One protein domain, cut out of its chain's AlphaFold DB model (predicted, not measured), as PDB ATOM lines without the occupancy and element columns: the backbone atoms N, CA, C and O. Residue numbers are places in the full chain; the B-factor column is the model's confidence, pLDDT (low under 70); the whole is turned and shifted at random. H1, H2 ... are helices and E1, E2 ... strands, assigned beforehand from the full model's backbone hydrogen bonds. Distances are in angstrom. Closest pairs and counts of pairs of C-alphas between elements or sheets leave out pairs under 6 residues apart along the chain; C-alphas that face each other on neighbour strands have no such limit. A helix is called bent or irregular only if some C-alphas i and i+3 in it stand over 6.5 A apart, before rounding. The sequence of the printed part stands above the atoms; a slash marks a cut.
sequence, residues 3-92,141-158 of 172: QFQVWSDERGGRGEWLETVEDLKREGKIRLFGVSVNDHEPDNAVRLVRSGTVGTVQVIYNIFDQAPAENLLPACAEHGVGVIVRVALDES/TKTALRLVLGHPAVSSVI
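What this domain is: This is residues 3 to 92 and 141 to 158 of the 172 residues of the protein "Aryl-alcohol dehydrogenase-like predicted oxidoreductase" of Streptomyces sp. AK010 (UniProt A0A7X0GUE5). A twisted sheet of four parallel strands has two helices, H2 and H3, side by side over one face, while H1 and H4 lie toward opposite ends of the long axis and each only grazes the sheet. Residues 3 to 16 have no named element: they begin beside the edge strand E1 and lead to H1. The printed part has 108 residues, with four named helices and four named strands alternating as H1 E1 H2 E2 H3 E3 H4 E4; the sheet's order is E1 E2 E3 E4, all parallel, and the class of the domain is mixed, helices and strands. It is compact, with a radius of gyration of the C-alphas of 14.1 A, yet elongated in outline, spanning 42 by 27 by 26 A.

How they stand to each other: Start at residues 3 to 4, which pair, parallel, with residues 34 to 35 of E1, residues 33 to 36. H1, residues 17 to 26, only grazes the sheet; its closest C-alpha pair with E1 is Val 21 and Phe 33, 7.2 A apart. Next comes H2, residues 42 to 50, over E1 and E2, residues 56 to 60, at a height over the sheet of 9.8 A. It is only just irregular: C-alphas 44 and 47 are 7.0 A apart. Between E1 and E2, parallel at 11 degrees, look for N 58 and O 35, 2.8 A apart and within hydrogen-bond range. H3, residues 72 to 78, lies over E3, residues 82 to 86, at a height of 9.0 A and on the same face as H2. H2 and H3 touch at a shallow tilt of 22 degrees, the same way, their closest C-alphas being those of Val 46 and Leu 72, 5.6 A apart. E1, H2, E2 and E2, H3, E3 are strand-helix-strand units, two parallel neighbour strands with a helix between, each with a right-handed crossover. E2 and E3 are parallel at 28 degrees, with N 84 and O 57 at 2.8 A. H4, residues 141 to 150, only grazes the sheet; its closest C-alpha pair with E4, residues 154 to 157, is Val 148 and Val 154, 7.2 A apart. E3 and E4 are parallel at 33 degrees, with N 85 and O 156 at 2.9 A. Every O i to N i+4 pair is within hydrogen-bond range in H1, H3 and H4; H2 has 2 of 5, and 4 of 6 O i to N i+3 pairs.

Where its parts are: Find C-alpha 17 at (49.878, 173.197, 134.411); from there H1 runs 14.1 A to C-alpha 26. H2 covers 13.8 A, E2 13.6 A and E3 13.1 A. H4 begins at (62.642, 167.583, 98.035) and runs 14.0 A, and E4 ends at C-alpha 157, (61.743, 173.174, 110.266).

The domain as a whole: The two C-alphas farthest apart, those of Glu 16 and Lys 142, are 43.2 A apart. Residues 93 to 140 are not printed, and C-alphas 92 and 141 are 8.4 A apart across this cut. Of the links that are printed whole, E2 to H3 is long. The mean pLDDT of the printed part is 91.6, and residues 11 to 15 are under 70.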
ATOM      1  N   GLN A   3      58.036 171.576 125.444       90.00
ATOM      2  CA  GLN A   3      56.782 171.394 124.719       90.00
ATOM      3  C   GLN A   3      55.959 170.252 125.308       90.00
ATOM      4  O   GLN A   3      56.505 169.192 125.618       90.00
ATOM      5  N   PHE A   4      54.648 170.453 125.424       90.56
ATOM      6  CA  PHE A   4      53.723 169.343 125.641       90.56
ATOM      7  C   PHE A   4      53.487 168.604 124.331       90.56
ATOM      8  O   PHE A   4      53.108 169.202 123.326       90.56
ATOM      9  N   GLN A   5      53.736 167.298 124.359       85.06
ATOM     10  CA  GLN A   5      53.412 166.408 123.255       85.06
ATOM     11  C   GLN A   5      51.912 166.113 123.269       85.06
ATOM     12  O   GLN A   5      51.366 165.858 124.342       85.06
ATOM     13  N   VAL A   6      51.288 166.110 122.087       80.62
ATOM     14  CA  VAL A   6      49.868 165.768 121.889       80.62
ATOM     15  C   VAL A   6      48.942 166.755 122.615       80.62
ATOM     16  O   VAL A   6      48.433 166.493 123.710       80.62
ATOM     17  N   TRP A   7      48.752 167.938 122.024       83.62
ATOM     18  CA  TRP A   7      47.799 168.923 122.537       83.62
ATOM     19  C   TRP A   7      46.350 168.440 122.399       83.62
ATOM     20  O   TRP A   7      45.967 167.830 121.407       83.62
ATOM     21  N   SER A   8      45.524 168.760 123.393       78.88
ATOM     22  CA  SER A   8      44.074 168.594 123.324       78.88
ATOM     23  C   SER A   8      43.418 169.813 123.953       78.88
ATOM     24  O   SER A   8      43.807 170.223 125.049       78.88
ATOM     25  N   ASP A   9      42.402 170.360 123.283       76.25
ATOM     26  CA  ASP A   9      41.598 171.490 123.768       76.25
ATOM     27  C   ASP A   9      40.989 171.233 125.151       76.25
ATOM     28  O   ASP A   9      40.781 172.153 125.939       76.25
ATOM     29  N   GLU A  10      40.773 169.964 125.491       74.12
ATOM     30  CA  GLU A  10      40.350 169.524 126.814       74.12
ATOM     31  C   GLU A  10      41.331 169.898 127.935       74.12
ATOM     32  O   GLU A  10      40.959 169.936 129.104       74.12
ATOM     33  N   ARG A  11      42.595 170.175 127.630       69.38
ATOM     34  CA  ARG A  11      43.561 170.658 128.627       69.38
ATOM     35  C   ARG A  11      43.510 172.179 128.792       69.38
ATOM     36  O   ARG A  11      44.034 172.700 129.778       69.38
ATOM     37  N   GLY A  12      42.870 172.892 127.863       67.94
ATOM     38  CA  GLY A  12      42.667 174.334 127.931       67.94
ATOM     39  C   GLY A  12      41.823 174.714 129.146       67.94
ATOM     40  O   GLY A  12      40.673 174.301 129.268       67.94
ATOM     41  N   GLY A  13      42.404 175.484 130.070       64.75
ATOM     42  CA  GLY A  13      41.706 175.963 131.269       64.75
ATOM     43  C   GLY A  13      41.440 174.901 132.344       64.75
ATOM     44  O   GLY A  13      40.645 175.151 133.247       64.75
ATOM     45  N   ARG A  14      42.079 173.723 132.271       64.81
ATOM     46  CA  ARG A  14      41.972 172.671 133.296       64.81
ATOM     47  C   ARG A  14      43.336 172.318 133.889       64.81
ATOM     48  O   ARG A  14      44.256 171.977 133.150       64.81
ATOM     49  N   GLY A  15      43.420 172.316 135.220       69.25
ATOM     50  CA  GLY A  15      44.603 171.918 135.996       69.25
ATOM     51  C   GLY A  15      45.632 173.033 136.226       69.25
ATOM     52  O   GLY A  15      45.554 174.102 135.634       69.25
ATOM     53  N   GLU A  16      46.625 172.744 137.070       81.12
ATOM     54  CA  GLU A  16      47.671 173.682 137.533       81.12
ATOM     55  C   GLU A  16      48.866 173.795 136.562       81.12
ATOM     56  O   GLU A  16      49.923 174.337 136.891       81.12
ATOM     57  N   TRP A  17      48.749 173.251 135.345       86.81
ATOM     58  CA  TRP A  17      49.878 173.197 134.411       86.81
ATOM     59  C   TRP A  17      50.315 174.590 133.944       86.81
ATOM     60  O   TRP A  17      51.502 174.794 133.701       86.81
ATOM     61  N   LEU A  18      49.377 175.539 133.839       85.75
ATOM     62  CA  LEU A  18      49.665 176.939 133.516       85.75
ATOM     63  C   LEU A  18      50.548 177.569 134.592       85.75
ATOM     64  O   LEU A  18      51.621 178.075 134.278       85.75
ATOM     65  N   GLU A  19      50.129 177.448 135.852       89.06
ATOM     66  CA  GLU A  19      50.865 177.939 137.021       89.06
ATOM     67  C   GLU A  19      52.249 177.288 137.095       89.06
ATOM     68  O   GLU A  19      53.258 177.976 137.207       89.06
ATOM     69  N   THR A  20      52.323 175.971 136.877       91.69
ATOM     70  CA  THR A  20      53.596 175.240 136.827       91.69
ATOM     71  C   THR A  20      54.523 175.786 135.735       91.69
ATOM     72  O   THR A  20      55.716 175.983 135.958       91.69
ATOM     73  N   VAL A  21      54.005 176.037 134.529       91.25
ATOM     74  CA  VAL A  21      54.792 176.601 133.422       91.25
ATOM     75  C   VAL A  21      55.268 178.017 133.750       91.25
ATOM     76  O   VAL A  21      56.406 178.366 133.426       91.25
ATOM     77  N   GLU A  22      54.428 178.833 134.382       90.31
ATOM     78  CA  GLU A  22      54.784 180.182 134.825       90.31
ATOM     79  C   GLU A  22      55.852 180.170 135.917       90.31
ATOM     80  O   GLU A  22      56.822 180.926 135.827       90.31
ATOM     81  N   ASP A  23      55.738 179.276 136.893       94.19
ATOM     82  CA  ASP A  23      56.724 179.091 137.954       94.19
ATOM     83  C   ASP A  23      58.068 178.642 137.376       94.19
ATOM     84  O   ASP A  23      59.099 179.252 137.658       94.19
ATOM     85  N   LEU A  24      58.072 177.670 136.456       94.69
ATOM     86  CA  LEU A  24      59.287 177.241 135.755       94.69
ATOM     87  C   LEU A  24      59.936 178.379 134.948       94.69
ATOM     88  O   LEU A  24      61.166 178.421 134.833       94.69
ATOM     89  N   LYS A  25      59.142 179.295 134.375       93.12
ATOM     90  CA  LYS A  25      59.663 180.505 133.717       93.12
ATOM     91  C   LYS A  25      60.257 181.474 134.741       93.12
ATOM     92  O   LYS A  25      61.362 181.968 134.526       93.12
ATOM     93  N   ARG A  26      59.559 181.725 135.855       95.25
ATOM     94  CA  ARG A  26      59.975 182.653 136.923       95.25
ATOM     95  C   ARG A  26      61.256 182.199 137.617       95.25
ATOM     96  O   ARG A  26      62.128 183.014 137.892       95.25
ATOM     97  N   GLU A  27      61.396 180.896 137.826       97.19
ATOM     98  CA  GLU A  27      62.604 180.256 138.355       97.19
ATOM     99  C   GLU A  27      63.753 180.193 137.330       97.19
ATOM    100  O   GLU A  27      64.842 179.717 137.645       97.19
ATOM    101  N   GLY A  28      63.532 180.632 136.085       96.12
ATOM    102  CA  GLY A  28      64.540 180.625 135.022       96.12
ATOM    103  C   GLY A  28      64.859 179.238 134.451       96.12
ATOM    104  O   GLY A  28      65.781 179.109 133.643       96.12
ATOM    105  N   LYS A  29      64.099 178.199 134.823       96.69
ATOM    106  CA  LYS A  29      64.292 176.816 134.351       96.69
ATOM    107  C   LYS A  29      63.912 176.651 132.881       96.69
ATOM    108  O   LYS A  29      64.525 175.857 132.168       96.69
ATOM    109  N   ILE A  30      62.922 177.408 132.407       94.75
ATOM    110  CA  ILE A  30      62.534 177.437 130.993       94.75
ATOM    111  C   ILE A  30      62.412 178.876 130.487       94.75
ATOM    112  O   ILE A  30      61.947 179.761 131.190       94.75
ATOM    113  N   ARG A  31      62.793 179.103 129.225       91.94
ATOM    114  CA  ARG A  31      62.596 180.398 128.542       91.94
ATOM    115  C   ARG A  31      61.287 180.472 127.757       91.94
ATOM    116  O   ARG A  31      60.674 181.523 127.667       91.94
ATOM    117  N   LEU A  32      60.884 179.349 127.160       92.38
ATOM    118  CA  LEU A  32      59.722 179.242 126.279       92.38
ATOM    119  C   LEU A  32      58.975 177.945 126.570       92.38
ATOM    120  O   LEU A  32      59.604 176.904 126.804       92.38
ATOM    121  N   PHE A  33      57.654 178.040 126.493       94.62
ATOM    122  CA  PHE A  33      56.720 176.927 126.537       94.62
ATOM    123  C   PHE A  33      55.969 176.856 125.209       94.62
ATOM    124  O   PHE A  33      55.638 177.897 124.638       94.62
ATOM    125  N   GLY A  34      55.698 175.647 124.736       95.06
ATOM    126  CA  GLY A  34      54.913 175.426 123.535       95.06
ATOM    127  C   GLY A  34      54.179 174.097 123.551       95.06
ATOM    128  O   GLY A  34      54.234 173.343 124.524       95.06
ATOM    129  N   VAL A  35      53.510 173.797 122.448       94.94
ATOM    130  CA  VAL A  35      52.754 172.552 122.278       94.94
ATOM    131  C   VAL A  35      53.051 171.908 120.934       94.94
ATOM    132  O   VAL A  35      53.397 172.601 119.981       94.94
ATOM    133  N   SER A  36      52.910 170.590 120.859       94.00
ATOM    134  CA  SER A  36      52.878 169.841 119.604       94.00
ATOM    135  C   SER A  36      51.436 169.455 119.293       94.00
ATOM    136  O   SER A  36      50.768 168.829 120.117       94.00
ATOM    137  N   VAL A  37      50.953 169.871 118.128       92.88
ATOM    138  CA  VAL A  37      49.571 169.669 117.677       92.88
ATOM    139  C   VAL A  37      49.373 168.235 117.206       92.88
ATOM    140  O   VAL A  37      50.303 167.634 116.662       92.88
ATOM    141  N   ASN A  38      48.169 167.697 117.406       88.25
ATOM    142  CA  ASN A  38      47.785 166.387 116.887       88.25
ATOM    143  C   ASN A  38      47.823 166.354 115.361       88.25
ATOM    144  O   ASN A  38      47.660 167.367 114.679       88.25
ATOM    145  N   ASP A  39      48.020 165.152 114.836       85.69
ATOM    146  CA  ASP A  39      47.935 164.899 113.406       85.69
ATOM    147  C   ASP A  39      46.514 165.221 112.916       85.69
ATOM    148  O   ASP A  39      45.535 164.862 113.567       85.69
ATOM    149  N   HIS A  40      46.410 165.904 111.774       80.31
ATOM    150  CA  HIS A  40      45.144 166.268 111.119       80.31
ATOM    151  C   HIS A  40      44.179 167.159 111.927       80.31
ATOM    152  O   HIS A  40      43.060 167.399 111.481       80.31
ATOM    153  N   GLU A  41      44.606 167.713 113.066       88.31
ATOM    154  CA  GLU A  41      43.811 168.656 113.868       88.31
ATOM    155  C   GLU A  41      44.566 169.972 114.149       88.31
ATOM    156  O   GLU A  41      44.646 170.393 115.306       88.31
ATOM    157  N   PRO A  42      45.141 170.656 113.137       86.06
ATOM    158  CA  PRO A  42      45.953 171.857 113.359       86.06
ATOM    159  C   PRO A  42      45.212 172.953 114.143       86.06
ATOM    160  O   PRO A  42      45.810 173.683 114.937       86.06
ATOM    161  N   ASP A  43      43.894 173.032 113.977       91.31
ATOM    162  CA  ASP A  43      43.074 174.097 114.546       91.31
ATOM    163  C   ASP A  43      42.829 173.959 116.052       91.31
ATOM    164  O   ASP A  43      42.462 174.938 116.709       91.31
ATOM    165  N   ASN A  44      43.110 172.791 116.640       88.94
ATOM    166  CA  ASN A  44      42.935 172.570 118.076       88.94
ATOM    167  C   ASN A  44      43.880 173.438 118.935       88.94
ATOM    168  O   ASN A  44      43.645 173.635 120.124       88.94
ATOM    169  N   ALA A  45      44.939 174.001 118.348       91.25
ATOM    170  CA  ALA A  45      45.851 174.908 119.033       91.25
ATOM    171  C   ALA A  45      45.505 176.389 118.821       91.25
ATOM    172  O   ALA A  45      46.059 177.235 119.520       91.25
ATOM    173  N   VAL A  46      44.571 176.737 117.926       94.19
ATOM    174  CA  VAL A  46      44.257 178.142 117.596       94.19
ATOM    175  C   VAL A  46      43.765 178.906 118.823       94.19
ATOM    176  O   VAL A  46      44.211 180.026 119.077       94.19
ATOM    177  N   ARG A  47      42.888 178.302 119.636       92.38
ATOM    178  CA  ARG A  47      42.419 178.931 120.883       92.38
ATOM    179  C   ARG A  47      43.553 179.168 121.877       92.38
ATOM    180  O   ARG A  47      43.583 180.216 122.515       92.38
ATOM    181  N   LEU A  48      44.487 178.224 121.977       90.88
ATOM    182  CA  LEU A  48      45.644 178.323 122.863       90.88
ATOM    183  C   LEU A  48      46.661 179.370 122.381       90.88
ATOM    184  O   LEU A  48      47.254 180.080 123.187       90.88
ATOM    185  N   VAL A  49      46.856 179.493 121.069       95.00
ATOM    186  CA  VAL A  49      47.667 180.561 120.469       95.00
ATOM    187  C   VAL A  49      47.068 181.924 120.816       95.00
ATOM    188  O   VAL A  49      47.760 182.791 121.347       95.00
ATOM    189  N   ARG A  50      45.755 182.080 120.612       94.75
ATOM    190  CA  ARG A  50      45.028 183.327 120.889       94.75
ATOM    191  C   ARG A  50      44.991 183.708 122.368       94.75
ATOM    192  O   ARG A  50      44.842 184.886 122.676       94.75
ATOM    193  N   SER A  51      45.143 182.750 123.288       91.12
ATOM    194  CA  SER A  51      45.197 183.045 124.726       91.12
ATOM    195  C   SER A  51      46.521 183.671 125.175       91.12
ATOM    196  O   SER A  51      46.611 184.129 126.311       91.12
ATOM    197  N   GLY A  52      47.558 183.678 124.324       89.06
ATOM    198  CA  GLY A  52      48.885 184.221 124.652       89.06
ATOM    199  C   GLY A  52      49.718 183.330 125.582       89.06
ATOM    200  O   GLY A  52      50.767 183.737 126.076       89.06
ATOM    201  N   THR A  53      49.263 182.104 125.837       87.06
ATOM    202  CA  THR A  53      49.899 181.184 126.786       87.06
ATOM    203  C   THR A  53      51.147 180.505 126.210       87.06
ATOM    204  O   THR A  53      52.115 180.229 126.931       87.06
ATOM    205  N   VAL A  54      51.127 180.201 124.911       93.38
ATOM    206  CA  VAL A  54      52.202 179.481 124.220       93.38
ATOM    207  C   VAL A  54      53.106 180.434 123.459       93.38
ATOM    208  O   VAL A  54      52.645 181.356 122.803       93.38
ATOM    209  N   GLY A  55      54.413 180.187 123.535       95.00
ATOM    210  CA  GLY A  55      55.412 180.893 122.735       95.00
ATOM    211  C   GLY A  55      55.782 180.152 121.453       95.00
ATOM    212  O   GLY A  55      56.314 180.768 120.533       95.00
ATOM    213  N   THR A  56      55.517 178.841 121.374       97.00
ATOM    214  CA  THR A  56      55.734 178.054 120.153       97.00
ATOM    215  C   THR A  56      54.668 176.989 119.924       97.00
ATOM    216  O   THR A  56      54.097 176.440 120.869       97.00
ATOM    217  N   VAL A  57      54.455 176.647 118.657       96.88
ATOM    218  CA  VAL A  57      53.632 175.518 118.219       96.88
ATOM    219  C   VAL A  57      54.451 174.636 117.282       96.88
ATOM    220  O   VAL A  57      55.114 175.132 116.374       96.88
ATOM    221  N   GLN A  58      54.418 173.325 117.509       96.75
ATOM    222  CA  GLN A  58      54.963 172.319 116.606       96.75
ATOM    223  C   GLN A  58      53.824 171.638 115.839       96.75
ATOM    224  O   GLN A  58      52.880 171.159 116.460       96.75
ATOM    225  N   VAL A  59      53.892 171.587 114.507       96.50
ATOM    226  CA  VAL A  59      52.778 171.107 113.661       96.50
ATOM    227  C   VAL A  59      53.273 170.364 112.416       96.50
ATOM    228  O   VAL A  59      54.369 170.647 111.929       96.50
ATOM    229  N   ILE A  60      52.485 169.405 111.910       94.94
ATOM    230  CA  ILE A  60      52.691 168.835 110.568       94.94
ATOM    231  C   ILE A  60      52.308 169.891 109.542       94.94
ATOM    232  O   ILE A  60      51.165 170.324 109.519       94.94
ATOM    233  N   TYR A  61      53.248 170.273 108.687       95.62
ATOM    234  CA  TYR A  61      52.986 171.100 107.514       95.62
ATOM    235  C   TYR A  61      53.953 170.669 106.416       95.62
ATOM    236  O   TYR A  61      55.167 170.673 106.613       95.62
ATOM    237  N   ASN A  62      53.434 170.232 105.278       94.94
ATOM    238  CA  ASN A  62      54.256 169.789 104.161       94.94
ATOM    239  C   ASN A  62      53.508 169.977 102.840       94.94
ATOM    240  O   ASN A  62      52.370 170.434 102.803       94.94
ATOM    241  N   ILE A  63      54.152 169.628 101.729       94.44
ATOM    242  CA  ILE A  63      53.561 169.797 100.396       94.44
ATOM    243  C   ILE A  63      52.251 169.011 100.212       94.44
ATOM    244  O   ILE A  63      51.413 169.389  99.391       94.44
ATOM    245  N   PHE A  64      52.053 167.950 100.997       92.94
ATOM    246  CA  PHE A  64      50.885 167.086 100.943       92.94
ATOM    247  C   PHE A  64      49.792 167.412 101.964       92.94
ATOM    248  O   PHE A  64      48.634 167.084 101.692       92.94
ATOM    249  N   ASP A  65      50.149 168.038 103.086       93.31
ATOM    250  CA  ASP A  65      49.259 168.475 104.161       93.31
ATOM    251  C   ASP A  65      49.510 169.957 104.469       93.31
ATOM    252  O   ASP A  65      50.489 170.335 105.122       93.31
ATOM    253  N   GLN A  66      48.613 170.795 103.948       94.56
ATOM    254  CA  GLN A  66      48.688 172.250 104.046       94.56
ATOM    255  C   GLN A  66      47.596 172.850 104.943       94.56
ATOM    256  O   GLN A  66      47.527 174.072 105.062       94.56
ATOM    257  N   ALA A  67      46.796 172.018 105.625       95.19
ATOM    258  CA  ALA A  67      45.695 172.462 106.484       95.19
ATOM    259  C   ALA A  67      46.088 173.528 107.535       95.19
ATOM    260  O   ALA A  67      45.317 174.468 107.734       95.19
ATOM    261  N   PRO A  68      47.287 173.495 108.164       96.19
ATOM    262  CA  PRO A  68      47.686 174.549 109.097       96.19
ATOM    263  C   PRO A  68      47.688 175.965 108.508       96.19
ATOM    264  O   PRO A  68      47.564 176.927 109.267       96.19
ATOM    265  N   ALA A  69      47.860 176.116 107.190       96.12
ATOM    266  CA  ALA A  69      47.926 177.420 106.534       96.12
ATOM    267  C   ALA A  69      46.588 178.174 106.552       96.12
ATOM    268  O   ALA A  69      46.590 179.395 106.409       96.12
ATOM    269  N   GLU A  70      45.466 177.478 106.758       95.25
ATOM    270  CA  GLU A  70      44.137 178.092 106.758       95.25
ATOM    271  C   GLU A  70      43.902 178.956 108.003       95.25
ATOM    272  O   GLU A  70      43.540 180.125 107.878       95.25
ATOM    273  N   ASN A  71      44.150 178.409 109.200       96.62
ATOM    274  CA  ASN A  71      43.806 179.078 110.463       96.62
ATOM    275  C   ASN A  71      44.972 179.150 111.459       96.62
ATOM    276  O   ASN A  71      45.200 180.201 112.067       96.62
ATOM    277  N   LEU A  72      45.730 178.061 111.631       97.06
ATOM    278  CA  LEU A  72      46.786 177.990 112.643       97.06
ATOM    279  C   LEU A  72      47.968 178.919 112.339       97.06
ATOM    280  O   LEU A  72      48.378 179.683 113.213       97.06
ATOM    281  N   LEU A  73      48.532 178.868 111.128       97.81
ATOM    282  CA  LEU A  73      49.685 179.697 110.766       97.81
ATOM    283  C   LEU A  73      49.357 181.202 110.803       97.81
ATOM    284  O   LEU A  73      50.163 181.946 111.371       97.81
ATOM    285  N   PRO A  74      48.195 181.670 110.294       97.69
ATOM    286  CA  PRO A  74      47.765 183.052 110.487       97.69
ATOM    287  C   PRO A  74      47.651 183.450 111.961       97.69
ATOM    288  O   PRO A  74      48.187 184.486 112.349       97.69
ATOM    289  N   ALA A  75      47.034 182.612 112.804       97.75
ATOM    290  CA  ALA A  75      46.914 182.892 114.236       97.75
ATOM    291  C   ALA A  75      48.289 182.990 114.919       97.75
ATOM    292  O   ALA A  75      48.521 183.884 115.730       97.75
ATOM    293  N   CYS A  76      49.230 182.107 114.575       98.00
ATOM    294  CA  CYS A  76      50.590 182.178 115.105       98.00
ATOM    295  C   CYS A  76      51.298 183.477 114.699       98.00
ATOM    296  O   CYS A  76      51.951 184.100 115.536       98.00
ATOM    297  N   ALA A  77      51.138 183.913 113.445       97.75
ATOM    298  CA  ALA A  77      51.718 185.164 112.963       97.75
ATOM    299  C   ALA A  77      51.118 186.391 113.672       97.75
ATOM    300  O   ALA A  77      51.860 187.273 114.098       97.75
ATOM    301  N   GLU A  78      49.793 186.421 113.841       97.81
ATOM    302  CA  GLU A  78      49.064 187.496 114.528       97.81
ATOM    303  C   GLU A  78      49.490 187.642 115.998       97.81
ATOM    304  O   GLU A  78      49.662 188.756 116.491       97.81
ATOM    305  N   HIS A  79      49.714 186.521 116.688       97.38
ATOM    306  CA  HIS A  79      50.021 186.496 118.121       97.38
ATOM    307  C   HIS A  79      51.520 186.386 118.450       97.38
ATOM    308  O   HIS A  79      51.883 186.254 119.618       97.38
ATOM    309  N   GLY A  80      52.404 186.441 117.447       96.38
ATOM    310  CA  GLY A  80      53.854 186.359 117.653       96.38
ATOM    311  C   GLY A  80      54.329 185.007 118.201       96.38
ATOM    312  O   GLY A  80      55.313 184.946 118.940       96.38
ATOM    313  N   VAL A  81      53.628 183.923 117.862       97.56
ATOM    314  CA  VAL A  81      53.951 182.554 118.284       97.56
ATOM    315  C   VAL A  81      54.835 181.887 117.235       97.56
ATOM    316  O   VAL A  81      54.495 181.835 116.056       97.56
ATOM    317  N   GLY A  82      55.975 181.337 117.661       97.62
ATOM    318  CA  GLY A  82      56.911 180.677 116.752       97.62
ATOM    319  C   GLY A  82      56.389 179.329 116.251       97.62
ATOM    320  O   GLY A  82      55.977 178.486 117.050       97.62
ATOM    321  N   VAL A  83      56.458 179.084 114.943       98.12
ATOM    322  CA  VAL A  83      56.031 177.811 114.342       98.12
ATOM    323  C   VAL A  83      57.236 176.932 114.034       98.12
ATOM    324  O   VAL A  83      58.180 177.350 113.359       98.12
ATOM    325  N   ILE A  84      57.177 175.690 114.508       97.19
ATOM    326  CA  ILE A  84      58.160 174.640 114.253       97.19
ATOM    327  C   ILE A  84      57.485 173.552 113.425       97.19
ATOM    328  O   ILE A  84      56.602 172.844 113.904       97.19
ATOM    329  N   VAL A  85      57.904 173.393 112.178       96.75
ATOM    330  CA  VAL A  85      57.303 172.389 111.302       96.75
ATOM    331  C   VAL A  85      57.982 171.037 111.503       96.75
ATOM    332  O   VAL A  85      59.204 170.923 111.384       96.75
ATOM    333  N   ARG A  86      57.179 170.006 111.787       94.12
ATOM    334  CA  ARG A  86      57.582 168.591 111.791       94.12
ATOM    335  C   ARG A  86      57.024 167.882 110.559       94.12
ATOM    336  O   ARG A  86      56.076 168.357 109.944       94.12
ATOM    337  N   VAL A  87      57.602 166.731 110.210       92.62
ATOM    338  CA  VAL A  87      57.137 165.898 109.079       92.62
ATOM    339  C   VAL A  87      57.085 166.702 107.761       92.62
ATOM    340  O   VAL A  87      56.238 166.485 106.899       92.62
ATOM    341  N   ALA A  88      58.023 167.643 107.582       93.38
ATOM    342  CA  ALA A  88      58.077 168.547 106.424       93.38
ATOM    343  C   ALA A  88      58.274 167.824 105.077       93.38
ATOM    344  O   ALA A  88      58.001 168.385 104.019       93.38
ATOM    345  N   LEU A  89      58.749 166.577 105.124       92.38
ATOM    346  CA  LEU A  89      58.986 165.713 103.970       92.38
ATOM    347  C   LEU A  89      58.111 164.449 103.987       92.38
ATOM    348  O   LEU A  89      58.511 163.470 103.378       92.38
ATOM    349  N   ASP A  90      56.981 164.417 104.704       91.06
ATOM    350  CA  ASP A  90      56.049 163.263 104.733       91.06
ATOM    351  C   ASP A  90      56.760 161.896 104.830       91.06
ATOM    352  O   ASP A  90      56.595 161.025 103.979       91.06
ATOM    353  N   GLU A  91      57.662 161.745 105.807       88.12
ATOM    354  CA  GLU A  91      58.482 160.534 105.997       88.12
ATOM    355  C   GLU A  91      59.329 160.123 104.773       88.12
ATOM    356  O   GLU A  91      59.565 158.942 104.526       88.12
ATOM    357  N   SER A  92      59.856 161.106 104.038       87.00
ATOM    358  CA  SER A  92      60.595 160.977 102.766       87.00
ATOM    359  C   SER A  92      59.720 160.756 101.530       87.00
ATOM    360  O   SER A  92      60.258 160.547 100.445       87.00
ATOM    361  N   THR A 141      62.215 167.411  96.631       91.88
ATOM    362  CA  THR A 141      62.642 167.583  98.035       91.88
ATOM    363  C   THR A 141      62.935 169.050  98.357       91.88
ATOM    364  O   THR A 141      62.465 169.584  99.365       91.88
ATOM    365  N   LYS A 142      63.693 169.732  97.487       92.69
ATOM    366  CA  LYS A 142      64.003 171.161  97.654       92.69
ATOM    367  C   LYS A 142      62.729 171.995  97.563       92.69
ATOM    368  O   LYS A 142      62.556 172.925  98.344       92.69
ATOM    369  N   THR A 143      61.841 171.654  96.635       94.81
ATOM    370  CA  THR A 143      60.562 172.337  96.420       94.81
ATOM    371  C   THR A 143      59.652 172.221  97.639       94.81
ATOM    372  O   THR A 143      59.159 173.237  98.126       94.81
ATOM    373  N   ALA A 144      59.511 171.022  98.209       94.00
ATOM    374  CA  ALA A 144      58.740 170.789  99.426       94.00
ATOM    375  C   ALA A 144      59.281 171.607 100.613       94.00
ATOM    376  O   ALA A 144      58.513 172.282 101.298       94.00
ATOM    377  N   LEU A 145      60.604 171.629 100.819       94.12
ATOM    378  CA  LEU A 145      61.211 172.448 101.876       94.12
ATOM    379  C   LEU A 145      61.030 173.950 101.633       94.12
ATOM    380  O   LEU A 145      60.788 174.689 102.583       94.12
ATOM    381  N   ARG A 146      61.122 174.413 100.378       95.12
ATOM    382  CA  ARG A 146      60.882 175.820 100.018       95.12
ATOM    383  C   ARG A 146      59.440 176.240 100.261       95.12
ATOM    384  O   ARG A 146      59.238 177.357 100.718       95.12
ATOM    385  N   LEU A 147      58.465 175.373  99.988       95.31
ATOM    386  CA  LEU A 147      57.060 175.636 100.307       95.31
ATOM    387  C   LEU A 147      56.883 175.860 101.811       95.31
ATOM    388  O   LEU A 147      56.319 176.867 102.224       95.31
ATOM    389  N   VAL A 148      57.445 174.962 102.622       95.44
ATOM    390  CA  VAL A 148      57.348 175.045 104.082       95.44
ATOM    391  C   VAL A 148      58.053 176.294 104.622       95.44
ATOM    392  O   VAL A 148      57.454 177.072 105.359       95.44
ATOM    393  N   LEU A 149      59.314 176.513 104.246       95.75
ATOM    394  CA  LEU A 149      60.118 177.653 104.708       95.75
ATOM    395  C   LEU A 149      59.654 178.997 104.131       95.75
ATOM    396  O   LEU A 149      59.993 180.043 104.675       95.75
ATOM    397  N   GLY A 150      58.918 178.981 103.019       96.00
ATOM    398  CA  GLY A 150      58.417 180.181 102.358       96.00
ATOM    399  C   GLY A 150      57.236 180.829 103.076       96.00
ATOM    400  O   GLY A 150      56.933 181.990 102.808       96.00
ATOM    401  N   HIS A 151      56.571 180.116 103.989       96.69
ATOM    402  CA  HIS A 151      55.443 180.672 104.724       96.69
ATOM    403  C   HIS A 151      55.931 181.611 105.848       96.69
ATOM    404  O   HIS A 151      56.682 181.171 106.718       96.69
ATOM    405  N   PRO A 152      55.469 182.877 105.926       95.88
ATOM    406  CA  PRO A 152      56.025 183.885 106.842       95.88
ATOM    407  C   PRO A 152      55.863 183.553 108.333       95.88
ATOM    408  O   PRO A 152      56.640 184.020 109.159       95.88
ATOM    409  N   ALA A 153      54.865 182.741 108.690       97.19
ATOM    410  CA  ALA A 153      54.679 182.263 110.062       97.19
ATOM    411  C   ALA A 153      55.697 181.184 110.488       97.19
ATOM    412  O   ALA A 153      55.874 180.949 111.684       97.19
ATOM    413  N   VAL A 154      56.341 180.493 109.539       97.88
ATOM    414  CA  VAL A 154      57.249 179.375 109.833       97.88
ATOM    415  C   VAL A 154      58.575 179.911 110.354       97.88
ATOM    416  O   VAL A 154      59.295 180.626 109.667       97.88
ATOM    417  N   SER A 155      58.908 179.553 111.595       97.25
ATOM    418  CA  SER A 155      60.139 180.000 112.257       97.25
ATOM    419  C   SER A 155      61.283 179.002 112.102       97.25
ATOM    420  O   SER A 155      62.449 179.389 112.079       97.25
ATOM    421  N   SER A 156      60.970 177.706 112.047       96.44
ATOM    422  CA  SER A 156      61.954 176.640 111.874       96.44
ATOM    423  C   SER A 156      61.304 175.370 111.332       96.44
ATOM    424  O   SER A 156      60.098 175.159 111.463       96.44
ATOM    425  N   VAL A 157      62.126 174.498 110.757       95.31
ATOM    426  CA  VAL A 157      61.743 173.174 110.266       95.31
ATOM    427  C   VAL A 157      62.650 172.145 110.925       95.31
ATOM    428  O   VAL A 157      63.858 172.353 111.020       95.31
ATOM    429  N   ILE A 158      62.076 171.025 111.362       91.00
ATOM    430  CA  ILE A 158      62.819 169.847 111.814       91.00
ATOM    431  C   ILE A 158      62.797 168.837 110.661       91.00
ATOM    432  O   ILE A 158      61.853 168.045 110.563       91.00
TER     433      ILE A 158